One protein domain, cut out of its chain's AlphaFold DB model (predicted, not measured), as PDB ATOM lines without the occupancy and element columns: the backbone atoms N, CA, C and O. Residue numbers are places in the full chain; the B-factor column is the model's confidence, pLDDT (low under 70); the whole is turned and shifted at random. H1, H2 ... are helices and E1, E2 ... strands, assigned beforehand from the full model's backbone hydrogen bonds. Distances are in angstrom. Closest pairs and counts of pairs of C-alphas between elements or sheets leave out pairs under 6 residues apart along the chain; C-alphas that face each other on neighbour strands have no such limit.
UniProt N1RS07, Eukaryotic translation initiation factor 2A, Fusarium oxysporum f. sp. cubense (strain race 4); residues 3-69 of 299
ATOM      1  N   ALA A   3     -11.211  48.837  -0.131       95.38
ATOM      2  CA  ALA A   3     -12.139  48.104   0.731       95.38
ATOM      3  C   ALA A   3     -13.595  48.507   0.458       95.38
ATOM      4  O   ALA A   3     -13.877  49.674   0.173       95.38
ATOM      5  N   THR A   4     -14.503  47.543   0.578       94.75
ATOM      6  CA  THR A   4     -15.955  47.741   0.522       94.75
ATOM      7  C   THR A   4     -16.496  47.666   1.945       94.75
ATOM      8  O   THR A   4     -16.270  46.662   2.621       94.75
ATOM      9  N   THR A   5     -17.189  48.714   2.404       95.38
ATOM     10  CA  THR A   5     -17.618  48.826   3.806       95.38
ATOM     11  C   THR A   5     -19.132  48.913   4.002       95.38
ATOM     12  O   THR A   5     -19.862  49.615   3.290       95.38
ATOM     13  N   SER A   6     -19.600  48.240   5.051       92.69
ATOM     14  CA  SER A   6     -20.944  48.363   5.607       92.69
ATOM     15  C   SER A   6     -21.052  49.602   6.510       92.69
ATOM     16  O   SER A   6     -20.087  49.956   7.185       92.69
ATOM     17  N   PRO A   7     -22.213  50.282   6.573       91.00
ATOM     18  CA  PRO A   7     -23.474  49.970   5.895       91.00
ATOM     19  C   PRO A   7     -23.601  50.592   4.489       91.00
ATOM     20  O   PRO A   7     -24.691  50.556   3.918       91.00
ATOM     21  N   ARG A   8     -22.535  51.215   3.954       88.06
ATOM     22  CA  ARG A   8     -22.564  51.965   2.683       88.06
ATOM     23  C   ARG A   8     -22.836  51.058   1.482       88.06
ATOM     24  O   ARG A   8     -23.589  51.451   0.594       88.06
ATOM     25  N   LEU A   9     -22.257  49.861   1.482       89.44
ATOM     26  CA  LEU A   9     -22.707  48.735   0.670       89.44
ATOM     27  C   LEU A   9     -23.131  47.576   1.594       89.44
ATOM     28  O   LEU A   9     -22.906  47.607   2.805       89.44
ATOM     29  N   ARG A  10     -23.836  46.588   1.032       87.12
ATOM     30  CA  ARG A  10     -24.348  45.395   1.745       87.12
ATOM     31  C   ARG A  10     -24.102  44.094   0.969       87.12
ATOM     32  O   ARG A  10     -24.770  43.093   1.201       87.12
ATOM     33  N   VAL A  11     -23.192  44.155   0.006       91.31
ATOM     34  CA  VAL A  11     -22.715  43.058  -0.839       91.31
ATOM     35  C   VAL A  11     -21.223  43.281  -1.045       91.31
ATOM     36  O   VAL A  11     -20.777  44.427  -0.981       91.31
ATOM     37  N   ASP A  12     -20.472  42.206  -1.273       91.50
ATOM     38  CA  ASP A  12     -19.044  42.241  -1.618       91.50
ATOM     39  C   ASP A  12     -18.177  43.069  -0.640       91.50
ATOM     40  O   ASP A  12     -17.207  43.720  -1.041       91.50
ATOM     41  N   ASN A  13     -18.559  43.061   0.647       95.00
ATOM     42  CA  ASN A  13     -17.802  43.642   1.758       95.00
ATOM     43  C   ASN A  13     -16.465  42.900   1.919       95.00
ATOM     44  O   ASN A  13     -16.404  41.679   1.777       95.00
ATOM     45  N   GLY A  14     -15.387  43.623   2.225       95.25
ATOM     46  CA  GLY A  14     -14.048  43.033   2.304       95.25
ATOM     47  C   GLY A  14     -12.925  43.995   1.926       95.25
ATOM     48  O   GLY A  14     -13.168  45.164   1.609       95.25
ATOM     49  N   VAL A  15     -11.686  43.501   1.945       96.38
ATOM     50  CA  VAL A  15     -10.465  44.271   1.662       96.38
ATOM     51  C   VAL A  15      -9.587  43.598   0.606       96.38
ATOM     52  O   VAL A  15      -9.407  42.382   0.583       96.38
ATOM     53  N   LYS A  16      -9.002  44.420  -0.270       96.06
ATOM     54  CA  LYS A  16      -8.035  44.028  -1.303       96.06
ATOM     55  C   LYS A  16      -6.768  44.871  -1.200       96.06
ATOM     56  O   LYS A  16      -6.820  46.109  -1.213       96.06
ATOM     57  N   LEU A  17      -5.618  44.205  -1.122       96.06
ATOM     58  CA  LEU A  17      -4.304  44.840  -1.208       96.06
ATOM     59  C   LEU A  17      -3.703  44.569  -2.582       96.06
ATOM     60  O   LEU A  17      -3.758  43.453  -3.090       96.06
ATOM     61  N   TRP A  18      -3.115  45.609  -3.161       95.12
ATOM     62  CA  TRP A  18      -2.536  45.617  -4.497       95.12
ATOM     63  C   TRP A  18      -1.099  46.119  -4.378       95.12
ATOM     64  O   TRP A  18      -0.861  47.085  -3.649       95.12
ATOM     65  N   HIS A  19      -0.170  45.478  -5.081       93.56
ATOM     66  CA  HIS A  19       1.187  45.986  -5.258       93.56
ATOM     67  C   HIS A  19       1.189  47.187  -6.218       93.56
ATOM     68  O   HIS A  19       0.251  47.360  -7.001       93.56
ATOM     69  N   VAL A  20       2.249  48.004  -6.210       92.38
ATOM     70  CA  VAL A  20       2.349  49.180  -7.100       92.38
ATOM     71  C   VAL A  20       2.376  48.811  -8.589       92.38
ATOM     72  O   VAL A  20       1.966  49.609  -9.422       92.38
ATOM     73  N   SER A  21       2.764  47.575  -8.923       91.38
ATOM     74  CA  SER A  21       2.688  47.014 -10.282       91.38
ATOM     75  C   SER A  21       1.277  46.567 -10.704       91.38
ATOM     76  O   SER A  21       1.123  45.962 -11.760       91.38
ATOM     77  N   GLY A  22       0.249  46.790  -9.877       91.75
ATOM     78  CA  GLY A  22      -1.144  46.427 -10.166       91.75
ATOM     79  C   GLY A  22      -1.523  44.966  -9.889       91.75
ATOM     80  O   GLY A  22      -2.678  44.597 -10.086       91.75
ATOM     81  N   SER A  23      -0.602  44.126  -9.405       91.94
ATOM     82  CA  SER A  23      -0.903  42.743  -9.007       91.94
ATOM     83  C   SER A  23      -1.628  42.684  -7.657       91.94
ATOM     84  O   SER A  23      -1.293  43.409  -6.716       91.94
ATOM     85  N   LEU A  24      -2.635  41.811  -7.547       94.62
ATOM     86  CA  LEU A  24      -3.356  41.566  -6.296       94.62
ATOM     87  C   LEU A  24      -2.462  40.773  -5.331       94.62
ATOM     88  O   LEU A  24      -1.981  39.697  -5.676       94.62
ATOM     89  N   MET A  25      -2.265  41.303  -4.126       95.50
ATOM     90  CA  MET A  25      -1.400  40.725  -3.088       95.50
ATOM     91  C   MET A  25      -2.180  40.100  -1.934       95.50
ATOM     92  O   MET A  25      -1.692  39.165  -1.307       95.50
ATOM     93  N   TYR A  26      -3.389  40.589  -1.654       96.69
ATOM     94  CA  TYR A  26      -4.259  40.050  -0.608       96.69
ATOM     95  C   TYR A  26      -5.730  40.273  -0.962       96.69
ATOM     96  O   TYR A  26      -6.078  41.337  -1.479       96.69
ATOM     97  N   ASN A  27      -6.580  39.302  -0.633       95.75
ATOM     98  CA  ASN A  27      -8.037  39.433  -0.618       95.75
ATOM     99  C   ASN A  27      -8.588  38.877   0.699       95.75
ATOM    100  O   ASN A  27      -8.143  37.818   1.138       95.75
ATOM    101  N   GLU A  28      -9.578  39.532   1.287       95.75
ATOM    102  CA  GLU A  28     -10.383  38.971   2.373       95.75
ATOM    103  C   GLU A  28     -11.819  39.475   2.235       95.75
ATOM    104  O   GLU A  28     -12.076  40.678   2.325       95.75
ATOM    105  N   ASP A  29     -12.737  38.546   1.975       94.50
ATOM    106  CA  ASP A  29     -14.168  38.815   1.853       94.50
ATOM    107  C   ASP A  29     -14.815  38.653   3.237       94.50
ATOM    108  O   ASP A  29     -14.561  37.675   3.941       94.50
ATOM    109  N   MET A  30     -15.648  39.610   3.646       93.88
ATOM    110  CA  MET A  30     -16.239  39.675   4.988       93.88
ATOM    111  C   MET A  30     -17.755  39.858   4.905       93.88
ATOM    112  O   MET A  30     -18.269  40.429   3.948       93.88
ATOM    113  N   VAL A  31     -18.493  39.425   5.930       93.69
ATOM    114  CA  VAL A  31     -19.953  39.646   5.982       93.69
ATOM    115  C   VAL A  31     -20.257  41.129   6.234       93.69
ATOM    116  O   VAL A  31     -21.006  41.761   5.486       93.69
ATOM    117  N   GLU A  32     -19.610  41.709   7.243       93.94
ATOM    118  CA  GLU A  32     -19.677  43.128   7.590       93.94
ATOM    119  C   GLU A  32     -18.257  43.658   7.814       93.94
ATOM    120  O   GLU A  32     -17.419  42.980   8.403       93.94
ATOM    121  N   LEU A  33     -17.986  44.870   7.330       94.88
ATOM    122  CA  LEU A  33     -16.691  45.534   7.451       94.88
ATOM    123  C   LEU A  33     -16.921  47.033   7.617       94.88
ATOM    124  O   LEU A  33     -17.330  47.708   6.678       94.88
ATOM    125  N   TYR A  34     -16.682  47.567   8.811       95.31
ATOM    126  CA  TYR A  34     -17.051  48.947   9.137       95.31
ATOM    127  C   TYR A  34     -15.989  49.980   8.739       95.31
ATOM    128  O   TYR A  34     -16.329  51.071   8.282       95.31
ATOM    129  N   ASN A  35     -14.705  49.651   8.896       94.25
ATOM    130  CA  ASN A  35     -13.585  50.531   8.567       94.25
ATOM    131  C   ASN A  35     -12.317  49.706   8.295       94.25
ATOM    132  O   ASN A  35     -12.151  48.634   8.871       94.25
ATOM    133  N   VAL A  36     -11.406  50.233   7.473       94.69
ATOM    134  CA  VAL A  36     -10.035  49.724   7.317       94.69
ATOM    135  C   VAL A  36      -9.087  50.912   7.245       94.69
ATOM    136  O   VAL A  36      -9.254  51.796   6.406       94.69
ATOM    137  N   VAL A  37      -8.062  50.910   8.093       95.81
ATOM    138  CA  VAL A  37      -6.984  51.903   8.091       95.81
ATOM    139  C   VAL A  37      -5.638  51.194   8.114       95.81
ATOM    140  O   VAL A  37      -5.492  50.147   8.742       95.81
ATOM    141  N   TRP A  38      -4.641  51.767   7.444       94.31
ATOM    142  CA  TRP A  38      -3.258  51.349   7.652       94.31
ATOM    143  C   TRP A  38      -2.817  51.766   9.056       94.31
ATOM    144  O   TRP A  38      -3.039  52.910   9.453       94.31
ATOM    145  N   ARG A  39      -2.159  50.863   9.789       92.75
ATOM    146  CA  ARG A  39      -1.426  51.218  11.008       92.75
ATOM    147  C   ARG A  39      -0.178  52.018  10.599       92.75
ATOM    148  O   ARG A  39       0.647  51.451   9.883       92.75
ATOM    149  N   PRO A  40      -0.012  53.284  11.025       93.38
ATOM    150  CA  PRO A  40       1.230  54.014  10.803       93.38
ATOM    151  C   PRO A  40       2.392  53.315  11.512       93.38
ATOM    152  O   PRO A  40       2.206  52.717  12.573       93.38
ATOM    153  N   GLN A  41       3.577  53.410  10.923       91.31
ATOM    154  CA  GLN A  41       4.827  52.882  11.459       91.31
ATOM    155  C   GLN A  41       5.918  53.941  11.273       91.31
ATOM    156  O   GLN A  41       5.847  54.726  10.322       91.31
ATOM    157  N   GLY A  42       6.891  53.995  12.182       91.50
ATOM    158  CA  GLY A  42       8.003  54.938  12.080       91.50
ATOM    159  C   GLY A  42       9.037  54.506  11.030       91.50
ATOM    160  O   GLY A  42       9.116  53.318  10.691       91.50
ATOM    161  N   PRO A  43       9.818  55.450  10.471       85.75
ATOM    162  CA  PRO A  43      10.795  55.167   9.419       85.75
ATOM    163  C   PRO A  43      11.871  54.159   9.851       85.75
ATOM    164  O   PRO A  43      12.365  53.409   9.018       85.75
ATOM    165  N   GLU A  44      12.186  54.087  11.145       90.12
ATOM    166  CA  GLU A  44      13.126  53.129  11.742       90.12
ATOM    167  C   GLU A  44      12.680  51.659  11.649       90.12
ATOM    168  O   GLU A  44      13.501  50.756  11.798       90.12
ATOM    169  N   SER A  45      11.393  51.410  11.390       86.81
ATOM    170  CA  SER A  45      10.837  50.064  11.191       86.81
ATOM    171  C   SER A  45      10.830  49.602   9.727       86.81
ATOM    172  O   SER A  45      10.495  48.449   9.445       86.81
ATOM    173  N   ILE A  46      11.182  50.486   8.787       83.31
ATOM    174  CA  ILE A  46      11.240  50.175   7.357       83.31
ATOM    175  C   ILE A  46      12.604  49.548   7.056       83.31
ATOM    176  O   ILE A  46      13.646  50.122   7.369       83.31
ATOM    177  N   ALA A  47      12.605  48.362   6.442       80.81
ATOM    178  CA  ALA A  47      13.843  47.672   6.092       80.81
ATOM    179  C   ALA A  47      14.682  48.502   5.092       80.81
ATOM    180  O   ALA A  47      14.127  48.994   4.105       80.81
ATOM    181  N   PRO A  48      16.004  48.653   5.304       79.81
ATOM    182  CA  PRO A  48      16.858  49.428   4.410       79.81
ATOM    183  C   PRO A  48      17.050  48.705   3.069       79.81
ATOM    184  O   PRO A  48      17.602  47.607   3.016       79.81
ATOM    185  N   GLY A  49      16.613  49.340   1.983       84.00
ATOM    186  CA  GLY A  49      16.684  48.811   0.621       84.00
ATOM    187  C   GLY A  49      15.796  49.607  -0.338       84.00
ATOM    188  O   GLY A  49      15.256  50.652   0.028       84.00
ATOM    189  N   ASP A  50      15.625  49.106  -1.562       83.69
ATOM    190  CA  ASP A  50      14.553  49.563  -2.449       83.69
ATOM    191  C   ASP A  50      13.217  48.953  -1.975       83.69
ATOM    192  O   ASP A  50      13.089  47.729  -1.962       83.69
ATOM    193  N   PRO A  51      12.200  49.752  -1.601       79.69
ATOM    194  CA  PRO A  51      10.908  49.225  -1.166       79.69
ATOM    195  C   PRO A  51      10.098  48.552  -2.290       79.69
ATOM    196  O   PRO A  51       9.019  48.024  -2.013       79.69
ATOM    197  N   LEU A  52      10.561  48.602  -3.547       82.44
ATOM    198  CA  LEU A  52       9.870  48.050  -4.715       82.44
ATOM    199  C   LEU A  52      10.495  46.757  -5.270       82.44
ATOM    200  O   LEU A  52       9.858  46.102  -6.104       82.44
ATOM    201  N   THR A  53      11.696  46.361  -4.827       84.06
ATOM    202  CA  THR A  53      12.354  45.123  -5.277       84.06
ATOM    203  C   THR A  53      12.959  44.313  -4.118       84.06
ATOM    204  O   THR A  53      13.608  44.879  -3.241       84.06
ATOM    205  N   PRO A  54      12.796  42.972  -4.100       86.06
ATOM    206  CA  PRO A  54      11.993  42.155  -5.015       86.06
ATOM    207  C   PRO A  54      10.479  42.333  -4.794       86.06
ATOM    208  O   PRO A  54      10.027  42.659  -3.699       86.06
ATOM    209  N   VAL A  55       9.680  42.062  -5.832       85.56
ATOM    210  CA  VAL A  55       8.213  42.044  -5.707       85.56
ATOM    211  C   VAL A  55       7.805  40.914  -4.746       85.56
ATOM    212  O   VAL A  55       8.204  39.770  -4.978       85.56
ATOM    213  N   PRO A  56       7.016  41.184  -3.688       87.56
ATOM    214  CA  PRO A  56       6.646  40.167  -2.710       87.56
ATOM    215  C   PRO A  56       5.709  39.105  -3.301       87.56
ATOM    216  O   PRO A  56       4.871  39.393  -4.157       87.56
ATOM    217  N   THR A  57       5.815  37.874  -2.801       91.19
ATOM    218  CA  THR A  57       4.915  36.770  -3.164       91.19
ATOM    219  C   THR A  57       3.479  37.068  -2.700       91.19
ATOM    220  O   THR A  57       3.289  37.361  -1.515       91.19
ATOM    221  N   PRO A  58       2.453  36.960  -3.568       94.50
ATOM    222  CA  PRO A  58       1.058  37.146  -3.171       94.50
ATOM    223  C   PRO A  58       0.608  36.184  -2.066       94.50
ATOM    224  O   PRO A  58       0.975  35.008  -2.051       94.50
ATOM    225  N   HIS A  59      -0.256  36.666  -1.173       95.75
ATOM    226  CA  HIS A  59      -0.888  35.835  -0.153       95.75
ATOM    227  C   HIS A  59      -1.842  34.811  -0.789       95.75
ATOM    228  O   HIS A  59      -2.510  35.102  -1.784       95.75
ATOM    229  N   ALA A  60      -1.979  33.632  -0.171       94.62
ATOM    230  CA  ALA A  60      -2.791  32.529  -0.698       94.62
ATOM    231  C   ALA A  60      -4.244  32.931  -1.028       94.62
ATOM    232  O   ALA A  60      -4.815  32.441  -2.002       94.62
ATOM    233  N   SER A  61      -4.826  33.869  -0.272       94.44
ATOM    234  CA  SER A  61      -6.180  34.375  -0.527       94.44
ATOM    235  C   SER A  61      -6.303  35.226  -1.800       94.44
ATOM    236  O   SER A  61      -7.358  35.212  -2.430       94.44
ATOM    237  N   ALA A  62      -5.240  35.911  -2.240       93.69
ATOM    238  CA  ALA A  62      -5.224  36.600  -3.532       93.69
ATOM    239  C   ALA A  62      -5.199  35.600  -4.693       93.69
ATOM    240  O   ALA A  62      -5.972  35.739  -5.640       93.69
ATOM    241  N   THR A  63      -4.380  34.550  -4.589       92.62
ATOM    242  CA  THR A  63      -4.330  33.454  -5.571       92.62
ATOM    243  C   THR A  63      -5.674  32.728  -5.662       92.62
ATOM    244  O   THR A  63      -6.181  32.503  -6.760       92.62
ATOM    245  N   ALA A  64      -6.305  32.433  -4.519       92.38
ATOM    246  CA  ALA A  64      -7.640  31.837  -4.467       92.38
ATOM    247  C   ALA A  64      -8.721  32.751  -5.076       92.38
ATOM    248  O   ALA A  64      -9.591  32.267  -5.800       92.38
ATOM    249  N   TYR A  65      -8.649  34.067  -4.839       91.25
ATOM    250  CA  TYR A  65      -9.565  35.040  -5.440       91.25
ATOM    251  C   TYR A  65      -9.402  35.120  -6.965       91.25
ATOM    252  O   TYR A  65     -10.385  35.051  -7.698       91.25
ATOM    253  N   LEU A  66      -8.168  35.188  -7.473       89.12
ATOM    254  CA  LEU A  66      -7.910  35.193  -8.919       89.12
ATOM    255  C   LEU A  66      -8.350  33.885  -9.602       89.12
ATOM    256  O   LEU A  66      -8.793  33.925 -10.746       89.12
ATOM    257  N   GLY A  67      -8.291  32.747  -8.901       87.50
ATOM    258  CA  GLY A  67      -8.825  31.469  -9.387       87.50
ATOM    259  C   GLY A  67     -10.356  31.347  -9.332       87.50
ATOM    260  O   GLY A  67     -10.935  30.599 -10.120       87.50
ATOM    261  N   SER A  68     -11.033  32.068  -8.429       86.56
ATOM    262  CA  SER A  68     -12.497  32.016  -8.275       86.56
ATOM    263  C   SER A  68     -13.243  33.068  -9.105       86.56
ATOM    264  O   SER A  68     -14.400  32.843  -9.483       86.56
ATOM    265  N   VAL A  69     -12.589  34.185  -9.453       83.00
ATOM    266  CA  VAL A  69     -13.121  35.215 -10.356       83.00
ATOM    267  C   VAL A  69     -13.213  34.673 -11.781       83.00
ATOM    268  O   VAL A  69     -12.314  34.797 -12.611       83.00
TER     269      VAL A  69
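AT A GLANCE: This is residues 3 to 69 of the 299 residues of the protein "Eukaryotic translation initiation factor 2A" of Fusarium oxysporum f. sp. cubense (strain race 4) (UniProt N1RS07). What is seen first? There is little regular structure: a small antiparallel hairpin, E1 and E2, with short helix H1 packed on E2, and a wide loop whose residues 38 to 51 stick out. What is printed? 67 residues, 20 in named elements, run E1, E2, H1; the class is mixed, the whole loose with a radius of gyration of the C-alphas of 14.5 A, spanning 41 by 29 by 16 A.

HOW THE PARTS SIT: How do strands pair? E1, residues 14 to 18, and E2, residues 24 to 29, form an antiparallel hairpin; N 15 and O 28, 2.9 A apart, are within hydrogen-bond range. Where is H1? The closest C-alphas of H1, residues 60 to 68, and E2 are those of Ala 62 and Tyr 26, 4.6 A. H1 and E1 are only just apart, at 8.2 A. In H1 every O i to N i+4 pair is within hydrogen-bond range.

IN THESE COORDINATES: Where does E1 begin? C-alpha 14 is at (-14.048, 43.033, 2.304); E1 measures 13.6 A, E2 13.8 A. Where does H1 end? After 12.3 A, at C-alpha 68, (-12.497, 32.016, -8.275).

THE WHOLE: Which link is long? E2 to H1, 30 residues. Is anything cut or uncertain? The printed part has no cut, and no printed residue is under 70 in pLDDT.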